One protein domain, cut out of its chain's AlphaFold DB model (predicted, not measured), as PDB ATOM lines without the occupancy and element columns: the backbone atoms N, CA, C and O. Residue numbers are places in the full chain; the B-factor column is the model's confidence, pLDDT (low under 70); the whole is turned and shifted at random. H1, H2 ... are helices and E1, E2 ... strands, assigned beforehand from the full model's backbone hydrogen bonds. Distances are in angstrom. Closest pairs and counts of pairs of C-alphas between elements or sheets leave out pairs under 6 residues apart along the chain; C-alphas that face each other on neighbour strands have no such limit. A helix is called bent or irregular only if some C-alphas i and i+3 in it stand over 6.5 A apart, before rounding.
ATOM      1  N   LYS A   3     157.496 190.022 137.685       94.25
ATOM      2  CA  LYS A   3     158.075 191.355 137.814       94.25
ATOM      3  C   LYS A   3     156.951 192.359 137.964       94.25
ATOM      4  O   LYS A   3     155.987 192.282 137.213       94.25
ATOM      5  N   GLU A   4     157.122 193.301 138.877       95.56
ATOM      6  CA  GLU A   4     156.148 194.359 139.126       95.56
ATOM      7  C   GLU A   4     156.867 195.703 139.228       95.56
ATOM      8  O   GLU A   4     157.915 195.818 139.873       95.56
ATOM      9  N   LEU A   5     156.315 196.722 138.573       96.56
ATOM     10  CA  LEU A   5     156.830 198.082 138.661       96.56
ATOM     11  C   LEU A   5     156.340 198.749 139.943       96.56
ATOM     12  O   LEU A   5     155.222 198.522 140.407       96.56
ATOM     13  N   GLY A   6     157.171 199.611 140.507       96.56
ATOM     14  CA  GLY A   6     156.830 200.341 141.713       96.56
ATOM     15  C   GLY A   6     157.811 201.457 142.013       96.56
ATOM     16  O   GLY A   6     158.548 201.934 141.151       96.56
ATOM     17  N   LYS A   7     157.819 201.868 143.274       97.50
ATOM     18  CA  LYS A   7     158.767 202.837 143.823       97.50
ATOM     19  C   LYS A   7     159.156 202.452 145.241       97.50
ATOM     20  O   LYS A   7     158.402 201.762 145.934       97.50
ATOM     21  N   ILE A   8     160.302 202.947 145.684       98.06
ATOM     22  CA  ILE A   8     160.714 202.871 147.086       98.06
ATOM     23  C   ILE A   8     159.767 203.744 147.913       98.06
ATOM     24  O   ILE A   8     159.678 204.950 147.694       98.06
ATOM     25  N   SER A   9     159.031 203.137 148.840       98.06
ATOM     26  CA  SER A   9     158.106 203.836 149.739       98.06
ATOM     27  C   SER A   9     158.731 204.150 151.099       98.06
ATOM     28  O   SER A   9     158.291 205.087 151.755       98.06
ATOM     29  N   SER A  10     159.757 203.398 151.503       97.81
ATOM     30  CA  SER A  10     160.530 203.615 152.730       97.81
ATOM     31  C   SER A  10     161.965 203.147 152.518       97.81
ATOM     32  O   SER A  10     162.170 202.085 151.926       97.81
ATOM     33  N   ALA A  11     162.930 203.913 153.022       97.56
ATOM     34  CA  ALA A  11     164.341 203.548 153.044       97.56
ATOM     35  C   ALA A  11     164.979 204.081 154.329       97.56
ATOM     36  O   ALA A  11     165.053 205.291 154.518       97.56
ATOM     37  N   GLU A  12     165.426 203.180 155.198       97.12
ATOM     38  CA  GLU A  12     166.009 203.519 156.500       97.12
ATOM     39  C   GLU A  12     167.283 202.704 156.723       97.12
ATOM     40  O   GLU A  12     167.320 201.518 156.398       97.12
ATOM     41  N   PHE A  13     168.325 203.323 157.286       97.25
ATOM     42  CA  PHE A  13     169.563 202.631 157.651       97.25
ATOM     43  C   PHE A  13     169.786 202.696 159.160       97.25
ATOM     44  O   PHE A  13     170.010 203.768 159.719       97.25
ATOM     45  N   GLY A  14     169.748 201.548 159.830       96.50
ATOM     46  CA  GLY A  14     169.903 201.485 161.278       96.50
ATOM     47  C   GLY A  14     169.337 200.207 161.882       96.50
ATOM     48  O   GLY A  14     169.428 199.137 161.286       96.50
ATOM     49  N   ASN A  15     168.785 200.318 163.092       95.50
ATOM     50  CA  ASN A  15     168.185 199.189 163.806       95.50
ATOM     51  C   ASN A  15     166.799 198.850 163.250       95.50
ATOM     52  O   ASN A  15     165.949 199.728 163.116       95.50
ATOM     53  N   VAL A  16     166.563 197.561 163.008       91.69
ATOM     54  CA  VAL A  16     165.301 197.017 162.494       91.69
ATOM     55  C   VAL A  16     164.987 195.748 163.278       91.69
ATOM     56  O   VAL A  16     165.457 194.663 162.943       91.69
ATOM     57  N   GLU A  17     164.234 195.886 164.370       89.38
ATOM     58  CA  GLU A  17     163.998 194.809 165.345       89.38
ATOM     59  C   GLU A  17     165.316 194.162 165.828       89.38
ATOM     60  O   GLU A  17     166.103 194.801 166.524       89.38
ATOM     61  N   PHE A  18     165.572 192.904 165.458       91.56
ATOM     62  CA  PHE A  18     166.791 192.159 165.791       91.56
ATOM     63  C   PHE A  18     167.901 192.298 164.736       91.56
ATOM     64  O   PHE A  18     168.943 191.651 164.855       91.56
ATOM     65  N   PHE A  19     167.679 193.100 163.696       95.56
ATOM     66  CA  PHE A  19     168.590 193.314 162.580       95.56
ATOM     67  C   PHE A  19     169.183 194.726 162.579       95.56
ATOM     68  O   PHE A  19     168.696 195.639 163.245       95.56
ATOM     69  N   PHE A  20     170.245 194.898 161.798       96.94
ATOM     70  CA  PHE A  20     170.872 196.179 161.514       96.94
ATOM     71  C   PHE A  20     171.213 196.277 160.024       96.94
ATOM     72  O   PHE A  20     171.676 195.299 159.429       96.94
ATOM     73  N   GLY A  21     171.007 197.453 159.434       97.56
ATOM     74  CA  GLY A  21     171.344 197.736 158.041       97.56
ATOM     75  C   GLY A  21     170.286 198.567 157.325       97.56
ATOM     76  O   GLY A  21     169.580 199.343 157.960       97.56
ATOM     77  N   LEU A  22     170.194 198.395 156.007       97.75
ATOM     78  CA  LEU A  22     169.239 199.053 155.122       97.75
ATOM     79  C   LEU A  22     167.917 198.266 155.042       97.75
ATOM     80  O   LEU A  22     167.880 197.184 154.452       97.75
ATOM     81  N   ASP A  23     166.828 198.828 155.570       96.81
ATOM     82  CA  ASP A  23     165.460 198.340 155.345       96.81
ATOM     83  C   ASP A  23     164.808 199.107 154.197       96.81
ATOM     84  O   ASP A  23     164.774 200.341 154.186       96.81
ATOM     85  N   LEU A  24     164.281 198.362 153.227       97.31
ATOM     86  CA  LEU A  24     163.595 198.905 152.061       97.31
ATOM     87  C   LEU A  24     162.175 198.370 152.003       97.31
ATOM     88  O   LEU A  24     161.944 197.161 152.089       97.31
ATOM     89  N   ARG A  25     161.232 199.275 151.752       97.19
ATOM     90  CA  ARG A  25     159.853 198.931 151.403       97.19
ATOM     91  C   ARG A  25     159.503 199.502 150.044       97.19
ATOM     92  O   ARG A  25     159.933 200.599 149.685       97.19
ATOM     93  N   PHE A  26     158.688 198.762 149.309       97.94
ATOM     94  CA  PHE A  26     158.208 199.143 147.991       97.94
ATOM     95  C   PHE A  26     156.690 199.262 147.993       97.94
ATOM     96  O   PHE A  26     155.991 198.420 148.558       97.94
ATOM     97  N   SER A  27     156.188 200.289 147.313       97.81
ATOM     98  CA  SER A  27     154.798 200.356 146.857       97.81
ATOM     99  C   SER A  27     154.750 199.958 145.385       97.81
ATOM    100  O   SER A  27     155.525 200.499 144.590       97.81
ATOM    101  N   LEU A  28     153.855 199.043 145.033       96.38
ATOM    102  CA  LEU A  28     153.736 198.456 143.700       96.38
ATOM    103  C   LEU A  28     152.581 199.091 142.912       96.38
ATOM    104  O   LEU A  28     151.617 199.585 143.500       96.38
ATOM    105  N   GLY A  29     152.666 199.067 141.579       89.44
ATOM    106  CA  GLY A  29     151.655 199.641 140.683       89.44
ATOM    107  C   GLY A  29     150.271 199.003 140.826       89.44
ATOM    108  O   GLY A  29     149.259 199.686 140.697       89.44
ATOM    109  N   ASN A  30     150.221 197.721 141.184       88.38
ATOM    110  CA  ASN A  30     148.990 196.981 141.470       88.38
ATOM    111  C   ASN A  30     148.336 197.291 142.838       88.38
ATOM    112  O   ASN A  30     147.385 196.614 143.228       88.38
ATOM    113  N   GLY A  31     148.842 198.280 143.588       88.56
ATOM    114  CA  GLY A  31     148.344 198.645 144.921       88.56
ATOM    115  C   GLY A  31     148.897 197.787 146.065       88.56
ATOM    116  O   GLY A  31     148.581 198.043 147.226       88.56
ATOM    117  N   GLY A  32     149.734 196.793 145.761       92.88
ATOM    118  CA  GLY A  32     150.441 195.981 146.744       92.88
ATOM    119  C   GLY A  32     151.711 196.640 147.290       92.88
ATOM    120  O   GLY A  32     152.102 197.751 146.923       92.88
ATOM    121  N   GLY A  33     152.400 195.912 148.163       94.62
ATOM    122  CA  GLY A  33     153.691 196.318 148.700       94.62
ATOM    123  C   GLY A  33     154.482 195.131 149.223       94.62
ATOM    124  O   GLY A  33     153.931 194.062 149.488       94.62
ATOM    125  N   CYS A  34     155.789 195.309 149.354       95.38
ATOM    126  CA  CYS A  34     156.670 194.305 149.944       95.38
ATOM    127  C   CYS A  34     157.917 194.955 150.549       95.38
ATOM    128  O   CYS A  34     158.244 196.100 150.232       95.38
ATOM    129  N   GLY A  35     158.590 194.224 151.437       93.69
ATOM    130  CA  GLY A  35     159.887 194.603 151.993       93.69
ATOM    131  C   GLY A  35     161.021 193.775 151.391       93.69
ATOM    132  O   GLY A  35     160.801 192.648 150.938       93.69
ATOM    133  N   PHE A  36     162.239 194.314 151.415       91.12
ATOM    134  CA  PHE A  36     163.438 193.616 150.960       91.12
ATOM    135  C   PHE A  36     164.533 193.631 152.023       91.12
ATOM    136  O   PHE A  36     165.027 194.684 152.403       91.12
ATOM    137  N   GLN A  37     164.931 192.435 152.464       84.69
ATOM    138  CA  GLN A  37     165.832 192.263 153.610       84.69
ATOM    139  C   GLN A  37     167.113 191.483 153.282       84.69
ATOM    140  O   GLN A  37     168.111 191.607 153.983       84.69
ATOM    141  N   LYS A  38     167.112 190.688 152.204       83.19
ATOM    142  CA  LYS A  38     168.107 189.630 151.954       83.19
ATOM    143  C   LYS A  38     169.562 190.121 151.867       83.19
ATOM    144  O   LYS A  38     170.453 189.395 152.300       83.19
ATOM    145  N   GLN A  39     169.801 191.315 151.322       87.38
ATOM    146  CA  GLN A  39     171.134 191.942 151.263       87.38
ATOM    147  C   GLN A  39     171.241 193.226 152.093       87.38
ATOM    148  O   GLN A  39     172.339 193.737 152.289       87.38
ATOM    149  N   GLY A  40     170.109 193.755 152.561       88.81
ATOM    150  CA  GLY A  40     170.064 195.011 153.301       88.81
ATOM    151  C   GLY A  40     170.319 194.847 154.794       88.81
ATOM    152  O   GLY A  40     170.793 195.783 155.421       88.81
ATOM    153  N   LEU A  41     170.052 193.671 155.373       94.88
ATOM    154  CA  LEU A  41     170.034 193.481 156.822       94.88
ATOM    155  C   LEU A  41     170.885 192.286 157.269       94.88
ATOM    156  O   LEU A  41     170.900 191.233 156.632       94.88
ATOM    157  N   TYR A  42     171.537 192.423 158.423       95.81
ATOM    158  CA  TYR A  42     172.153 191.312 159.155       95.81
ATOM    159  C   TYR A  42     171.741 191.348 160.630       95.81
ATOM    160  O   TYR A  42     171.318 192.385 161.131       95.81
ATOM    161  N   ASN A  43     171.831 190.222 161.341       95.81
ATOM    162  CA  ASN A  43     171.468 190.154 162.758       95.81
ATOM    163  C   ASN A  43     172.725 190.309 163.630       95.81
ATOM    164  O   ASN A  43     173.443 189.328 163.818       95.81
ATOM    165  N   PRO A  44     173.013 191.487 164.217       94.69
ATOM    166  CA  PRO A  44     174.210 191.681 165.036       94.69
ATOM    167  C   PRO A  44     174.223 190.834 166.318       94.69
ATOM    168  O   PRO A  44     175.289 190.645 166.909       94.69
ATOM    169  N   SER A  45     173.072 190.318 166.741       93.44
ATOM    170  CA  SER A  45     172.891 189.526 167.959       93.44
ATOM    171  C   SER A  45     172.921 188.014 167.708       93.44
ATOM    172  O   SER A  45     172.832 187.238 168.663       93.44
ATOM    173  N   TYR A  46     173.059 187.567 166.453       94.62
ATOM    174  CA  TYR A  46     173.127 186.146 166.129       94.62
ATOM    175  C   TYR A  46     174.422 185.530 166.672       94.62
ATOM    176  O   TYR A  46     175.530 185.921 166.308       94.62
ATOM    177  N   LYS A  47     174.278 184.563 167.585       93.06
ATOM    178  CA  LYS A  47     175.399 184.003 168.358       93.06
ATOM    179  C   LYS A  47     176.193 182.928 167.619       93.06
ATOM    180  O   LYS A  47     177.278 182.580 168.068       93.06
ATOM    181  N   HIS A  48     175.661 182.394 166.521       94.50
ATOM    182  CA  HIS A  48     176.254 181.259 165.805       94.50
ATOM    183  C   HIS A  48     177.020 181.670 164.547       94.50
ATOM    184  O   HIS A  48     177.252 180.831 163.682       94.50
ATOM    185  N   TYR A  49     177.408 182.942 164.430       94.75
ATOM    186  CA  TYR A  49     178.365 183.332 163.402       94.75
ATOM    187  C   TYR A  49     179.680 182.577 163.591       94.75
ATOM    188  O   TYR A  49     180.219 182.517 164.700       94.75
ATOM    189  N   ALA A  50     180.216 182.043 162.496       94.19
ATOM    190  CA  ALA A  50     181.583 181.556 162.472       94.19
ATOM    191  C   ALA A  50     182.575 182.725 162.648       94.19
ATOM    192  O   ALA A  50     182.228 183.904 162.510       94.19
ATOM    193  N   GLY A  51     183.836 182.408 162.957       94.19
ATOM    194  CA  GLY A  51     184.884 183.416 163.129       94.19
ATOM    195  C   GLY A  51     184.980 184.350 161.918       94.19
ATOM    196  O   GLY A  51     185.161 183.895 160.795       94.19
ATOM    197  N   GLY A  52     184.831 185.657 162.148       93.50
ATOM    198  CA  GLY A  52     184.881 186.686 161.101       93.50
ATOM    199  C   GLY A  52     183.594 186.877 160.286       93.50
ATOM    200  O   GLY A  52     183.417 187.943 159.698       93.50
ATOM    201  N   GLU A  53     182.654 185.926 160.310       96.12
ATOM    202  CA  GLU A  53     181.429 185.975 159.495       96.12
ATOM    203  C   GLU A  53     180.556 187.192 159.834       96.12
ATOM    204  O   GLU A  53     180.042 187.864 158.943       96.12
ATOM    205  N   LYS A  54     180.443 187.540 161.122       95.56
ATOM    206  CA  LYS A  54     179.683 188.722 161.559       95.56
ATOM    207  C   LYS A  54     180.210 190.013 160.925       95.56
ATOM    208  O   LYS A  54     179.425 190.830 160.447       95.56
ATOM    209  N   SER A  55     181.529 190.200 160.930       95.81
ATOM    210  CA  SER A  55     182.167 191.381 160.340       95.81
ATOM    211  C   SER A  55     181.999 191.395 158.824       95.81
ATOM    212  O   SER A  55     181.712 192.444 158.255       95.81
ATOM    213  N   GLN A  56     182.101 190.229 158.179       96.56
ATOM    214  CA  GLN A  56     181.836 190.092 156.749       96.56
ATOM    215  C   GLN A  56     180.397 190.499 156.404       96.56
ATOM    216  O   GLN A  56     180.196 191.286 155.488       96.56
ATOM    217  N   LYS A  57     179.399 190.037 157.167       96.12
ATOM    218  CA  LYS A  57     177.989 190.404 156.954       96.12
ATOM    219  C   LYS A  57     177.735 191.901 157.118       96.12
ATOM    220  O   LYS A  57     176.987 192.479 156.336       96.12
ATOM    221  N   ALA A  58     178.379 192.534 158.097       96.12
ATOM    222  CA  ALA A  58     178.294 193.981 158.272       96.12
ATOM    223  C   ALA A  58     178.879 194.738 157.064       96.12
ATOM    224  O   ALA A  58     178.262 195.685 156.580       96.12
ATOM    225  N   LEU A  59     180.032 194.298 156.545       97.69
ATOM    226  CA  LEU A  59     180.642 194.876 155.343       97.69
ATOM    227  C   LEU A  59     179.780 194.656 154.092       97.69
ATOM    228  O   LEU A  59     179.583 195.598 153.335       97.69
ATOM    229  N   GLU A  60     179.197 193.466 153.917       97.25
ATOM    230  CA  GLU A  60     178.283 193.162 152.805       97.25
ATOM    231  C   GLU A  60     177.088 194.133 152.766       97.25
ATOM    232  O   GLU A  60     176.732 194.624 151.695       97.25
ATOM    233  N   VAL A  61     176.506 194.464 153.925       97.56
ATOM    234  CA  VAL A  61     175.408 195.442 154.033       97.56
ATOM    235  C   VAL A  61     175.865 196.866 153.692       97.56
ATOM    236  O   VAL A  61     175.144 197.601 153.009       97.56
ATOM    237  N   ILE A  62     177.059 197.268 154.141       97.75
ATOM    238  CA  ILE A  62     177.640 198.586 153.833       97.75
ATOM    239  C   ILE A  62     177.909 198.712 152.330       97.75
ATOM    240  O   ILE A  62     177.490 199.692 151.711       97.75
ATOM    241  N   ASP A  63     178.554 197.712 151.730       98.12
ATOM    242  CA  ASP A  63     178.874 197.697 150.304       98.12
ATOM    243  C   ASP A  63     177.609 197.660 149.446       98.12
ATOM    244  O   ASP A  63     177.508 198.397 148.464       98.12
ATOM    245  N   PHE A  64     176.610 196.863 149.840       97.62
ATOM    246  CA  PHE A  64     175.302 196.854 149.191       97.62
ATOM    247  C   PHE A  64     174.649 198.242 149.222       97.62
ATOM    248  O   PHE A  64     174.249 198.750 148.175       97.62
ATOM    249  N   THR A  65     174.602 198.885 150.392       97.75
ATOM    250  CA  THR A  65     174.006 200.221 150.554       97.75
ATOM    251  C   THR A  65     174.732 201.260 149.699       97.75
ATOM    252  O   THR A  65     174.097 202.018 148.967       97.75
ATOM    253  N   ARG A  66     176.071 201.263 149.726       98.12
ATOM    254  CA  ARG A  66     176.902 202.174 148.926       98.12
ATOM    255  C   ARG A  66     176.677 201.992 147.424       98.12
ATOM    256  O   ARG A  66     176.576 202.979 146.696       98.12
ATOM    257  N   ASN A  67     176.613 200.749 146.952       97.31
ATOM    258  CA  ASN A  67     176.389 200.459 145.538       97.31
ATOM    259  C   ASN A  67     174.981 200.865 145.101       97.31
ATOM    260  O   ASN A  67     174.838 201.492 144.054       97.31
ATOM    261  N   LEU A  68     173.967 200.606 145.930       96.94
ATOM    262  CA  LEU A  68     172.595 201.019 145.653       96.94
ATOM    263  C   LEU A  68     172.461 202.544 145.542       96.94
ATOM    264  O   LEU A  68     171.834 203.034 144.605       96.94
ATOM    265  N   LEU A  69     173.070 203.298 146.463       97.56
ATOM    266  CA  LEU A  69     173.095 204.764 146.414       97.56
ATOM    267  C   LEU A  69     173.731 205.266 145.112       97.56
ATOM    268  O   LEU A  69     173.160 206.103 144.410       97.56
ATOM    269  N   LYS A  70     174.863 204.667 144.723       96.94
ATOM    270  CA  LYS A  70     175.546 204.981 143.463       96.94
ATOM    271  C   LYS A  70     174.670 204.693 142.238       96.94
ATOM    272  O   LYS A  70     174.588 205.535 141.346       96.94
ATOM    273  N   GLU A  71     174.016 203.534 142.187       95.50
ATOM    274  CA  GLU A  71     173.091 203.166 141.106       95.50
ATOM    275  C   GLU A  71     171.895 204.123 141.030       95.50
ATOM    276  O   GLU A  71     171.501 204.550 139.945       95.50
ATOM    277  N   ALA A  72     171.359 204.526 142.183       96.06
ATOM    278  CA  ALA A  72     170.238 205.452 142.283       96.06
ATOM    279  C   ALA A  72     170.608 206.924 142.037       96.06
ATOM    280  O   ALA A  72     169.704 207.772 142.011       96.06
ATOM    281  N   LYS A  73     171.902 207.233 141.856       95.62
ATOM    282  CA  LYS A  73     172.445 208.601 141.825       95.62
ATOM    283  C   LYS A  73     171.952 209.400 143.040       95.62
ATOM    284  O   LYS A  73     171.310 210.437 142.888       95.62
ATOM    285  N   ALA A  74     172.156 208.826 144.218       96.50
ATOM    286  CA  ALA A  74     171.781 209.375 145.511       96.50
ATOM    287  C   ALA A  74     173.018 209.418 146.413       96.50
ATOM    288  O   ALA A  74     173.851 208.512 146.362       96.50
ATOM    289  N   ASP A  75     173.105 210.444 147.250       97.62
ATOM    290  CA  ASP A  75     174.158 210.589 148.252       97.62
ATOM    291  C   ASP A  75     173.703 210.039 149.611       97.62
ATOM    292  O   ASP A  75     174.514 209.514 150.379       97.62
ATOM    293  N   TYR A  76     172.395 210.088 149.894       98.25
ATOM    294  CA  TYR A  76     171.821 209.680 151.181       98.25
ATOM    295  C   TYR A  76     170.698 208.650 151.032       98.25
ATOM    296  O   TYR A  76     169.931 208.661 150.073       98.25
ATOM    297  N   VAL A  77     170.540 207.780 152.037       98.00
ATOM    298  CA  VAL A  77     169.483 206.746 152.071       98.00
ATOM    299  C   VAL A  77     168.081 207.352 151.961       98.00
ATOM    300  O   VAL A  77     167.239 206.808 151.252       98.00
ATOM    301  N   SER A  78     167.848 208.516 152.569       98.00
ATOM    302  CA  SER A  78     166.574 209.241 152.470       98.00
ATOM    303  C   SER A  78     166.206 209.634 151.033       98.00
ATOM    304  O   SER A  78     165.027 209.748 150.713       98.00
ATOM    305  N   GLU A  79     167.188 209.805 150.144       98.12
ATOM    306  CA  GLU A  79     166.972 210.148 148.730       98.12
ATOM    307  C   GLU A  79     166.605 208.932 147.867       98.12
ATOM    308  O   GLU A  79     166.275 209.081 146.686       98.12
ATOM    309  N   LEU A  80     166.650 207.720 148.432       97.69
ATOM    310  CA  LEU A  80     166.128 206.524 147.776       97.69
ATOM    311  C   LEU A  80     164.598 206.539 147.725       97.69
ATOM    312  O   LEU A  80     164.015 205.960 146.810       97.69
ATOM    313  N   VAL A  81     163.933 207.203 148.675       98.19
ATOM    314  CA  VAL A  81     162.470 207.277 148.716       98.19
ATOM    315  C   VAL A  81     161.940 207.933 147.440       98.19
ATOM    316  O   VAL A  81     162.398 208.984 147.003       98.19
ATOM    317  N   GLY A  82     160.958 207.286 146.820       97.31
ATOM    318  CA  GLY A  82     160.358 207.717 145.563       97.31
ATOM    319  C   GLY A  82     161.099 207.257 144.306       97.31
ATOM    320  O   GLY A  82     160.516 207.362 143.227       97.31
ATOM    321  N   LYS A  83     162.316 206.697 144.405       97.06
ATOM    322  CA  LYS A  83     163.023 206.163 143.230       97.06
ATOM    323  C   LYS A  83     162.212 205.013 142.607       97.06
ATOM    324  O   LYS A  83     161.746 204.134 143.342       97.06
ATOM    325  N   PRO A  84     162.023 205.007 141.276       97.06
ATOM    326  CA  PRO A  84     161.278 203.956 140.596       97.06
ATOM    327  C   PRO A  84     162.078 202.648 140.582       97.06
ATOM    328  O   PRO A  84     163.303 202.647 140.436       97.06
ATOM    329  N   VAL A  85     161.374 201.527 140.731       97.06
ATOM    330  CA  VAL A  85     161.965 200.186 140.799       97.06
ATOM    331  C   VAL A  85     161.181 199.175 139.971       97.06
ATOM    332  O   VAL A  85     159.965 199.277 139.818       97.06
ATOM    333  N   GLU A  86     161.881 198.156 139.483       96.56
ATOM    334  CA  GLU A  86     161.286 196.887 139.055       96.56
ATOM    335  C   GLU A  86     161.586 195.854 140.145       96.56
ATOM    336  O   GLU A  86     162.753 195.544 140.386       96.56
ATOM    337  N   VAL A  87     160.551 195.342 140.810       96.81
ATOM    338  CA  VAL A  87     160.656 194.340 141.881       96.81
ATOM    339  C   VAL A  87     160.446 192.944 141.301       96.81
ATOM    340  O   VAL A  87     159.604 192.740 140.429       96.81
ATOM    341  N   HIS A  88     161.223 191.969 141.770       95.62
ATOM    342  CA  HIS A  88     161.201 190.583 141.308       95.62
ATOM    343  C   HIS A  88     160.594 189.669 142.367       95.62
ATOM    344  O   HIS A  88     161.020 189.666 143.525       95.62
ATOM    345  N   PHE A  89     159.653 188.832 141.936       94.62
ATOM    346  CA  PHE A  89     158.928 187.898 142.783       94.62
ATOM    347  C   PHE A  89     159.176 186.440 142.397       94.62
ATOM    348  O   PHE A  89     159.292 186.061 141.221       94.62
ATOM    349  N   LYS A  90     159.209 185.591 143.425       94.50
ATOM    350  CA  LYS A  90     159.183 184.131 143.306       94.50
ATOM    351  C   LYS A  90     158.256 183.572 144.382       94.50
ATOM    352  O   LYS A  90     158.536 183.747 145.561       94.50
ATOM    353  N   ASN A  91     157.181 182.889 143.980       92.06
ATOM    354  CA  ASN A  91     156.176 182.316 144.888       92.06
ATOM    355  C   ASN A  91     155.627 183.354 145.891       92.06
ATOM    356  O   ASN A  91     155.637 183.110 147.094       92.06
ATOM    357  N   ASN A  92     155.219 184.533 145.404       86.75
ATOM    358  CA  ASN A  92     154.755 185.682 146.204       86.75
ATOM    359  C   ASN A  92     155.786 186.305 147.168       86.75
ATOM    360  O   ASN A  92     155.456 187.248 147.883       86.75
ATOM    361  N   ALA A  93     157.041 185.844 147.177       91.12
ATOM    362  CA  ALA A  93     158.112 186.463 147.951       91.12
ATOM    363  C   ALA A  93     158.888 187.478 147.104       91.12
ATOM    364  O   ALA A  93     159.282 187.173 145.975       91.12
ATOM    365  N   CYS A  94     159.153 188.659 147.670       93.56
ATOM    366  CA  CYS A  94     160.071 189.642 147.099       93.56
ATOM    367  C   CYS A  94     161.509 189.122 147.213       93.56
ATOM    368  O   CYS A  94     162.036 188.956 148.314       93.56
ATOM    369  N   VAL A  95     162.142 188.839 146.074       94.00
ATOM    370  CA  VAL A  95     163.469 188.200 146.021       94.00
ATOM    371  C   VAL A  95     164.570 189.104 145.477       94.00
ATOM    372  O   VAL A  95     165.746 188.756 145.593       94.00
ATOM    373  N   GLY A  96     164.212 190.249 144.902       95.12
ATOM    374  CA  GLY A  96     165.149 191.186 144.297       95.12
ATOM    375  C   GLY A  96     164.440 192.407 143.737       95.12
ATOM    376  O   GLY A  96     163.215 192.445 143.663       95.12
ATOM    377  N   PHE A  97     165.221 193.403 143.343       96.38
ATOM    378  CA  PHE A  97     164.743 194.576 142.630       96.38
ATOM    379  C   PHE A  97     165.898 195.198 141.838       96.38
ATOM    380  O   PHE A  97     167.062 194.854 142.055       96.38
ATOM    381  N   ARG A  98     165.579 196.130 140.943       95.56
ATOM    382  CA  ARG A  98     166.549 197.052 140.337       95.56
ATOM    383  C   ARG A  98     166.001 198.473 140.341       95.56
ATOM    384  O   ARG A  98     164.795 198.658 140.158       95.56
ATOM    385  N   ILE A  99     166.880 199.458 140.512       96.19
ATOM    386  CA  ILE A  99     166.533 200.867 140.305       96.19
ATOM    387  C   ILE A  99     166.324 201.112 138.807       96.19
ATOM    388  O   ILE A  99     167.095 200.634 137.972       96.19
ATOM    389  N   LEU A 100     165.280 201.859 138.461       94.62
ATOM    390  CA  LEU A 100     165.047 202.333 137.101       94.62
ATOM    391  C   LEU A 100     165.670 203.728 136.970       94.62
ATOM    392  O   LEU A 100     165.220 204.686 137.587       94.62
TER     393      LEU A 100
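This is residues 3 to 100 of the 104 residues of an uncharacterized protein of Listeria booriae (UniProt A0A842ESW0). One sheet of five strands is curled like part of a barrel and folded into two leaves that face each other, E3 and E2 against E4 and E5, with the long, bent E1 as the hinge. The long helix H1 packs along E2 and reaches the end of E5 with its last residues, the short H2 packs beside E1, and a long unnamed stretch, residues 37 to 52, leads from E3 out to the start of H1. The printed part has 98 residues with two named helices and five named strands, along the chain E1 E2 E3 H1 H2 E4 E5, and the class is mixed, helices and strands. The sheet's order is E3 - E2 - E1 - E4 - E5, all antiparallel; the whole is compact, with a radius of gyration of the C-alphas of 13.8 A and spans of 43 by 33 by 19 A.

Begin with E1, residues 3 to 16, which bends by 88 degrees at residue 13, and go on to E2, residues 19 to 28, which bends by 63 degrees at residue 22. They form a hairpin; look for N 14 and O 21 at 2.9 A. E3, residues 33 to 36, forms a hairpin with E2, with N 36 and O 24 at 2.9 A, and E1, E2 and E3 make a meander, each strand the antiparallel neighbour of the one before. H1, residues 53 to 71, is on the sheet at a height of 8.5 A, along the strands at 27 degrees to E2 on the local plane; it lies only just over E2, with 3 of its C-alphas falling on it. Its closest C-alphas to E2 are those of Val 61 and Gly 21, 6.2 A apart. Every O i to N i+4 pair of H1 is within hydrogen-bond range, while H2, residues 77 to 80, is too short for such a pair. H2 comes closest to E1 at the C-alphas of Val 77 and Ala 11, 6.1 A apart. E4, residues 84 to 90, is the antiparallel neighbour of E1, with N 6 and O 85 at 2.9 A, and forms a hairpin with E5, residues 93 to 99, with N 88 and O 96 at 2.8 A. The closest C-alphas of the edge strands E3 and E5 are those of Cys 34 and Cys 94, 6.4 A apart, while E2 and E5 are apart.

Find C-alpha 3 at (158.075, 191.355, 137.814); from there E1 runs 26.3 A to C-alpha 16. E2 is 24.6 A long and E3 10.4 A. Look for C-alpha 53 at (181.429, 185.975, 159.495), where H1 begins its 26.5 A. H2 is 5.5 A long, E4 20.1 A and E5 18.4 A, ending at C-alpha 99, (166.533, 200.867, 140.305).

The two C-alphas farthest apart are those of Asn 30 and Gly 51, at 44.1 A. The link from E3 to H1 is long, with 16 residues, and the other links are tight. The printed part has no cut, and no printed residue has a pLDDT under 70.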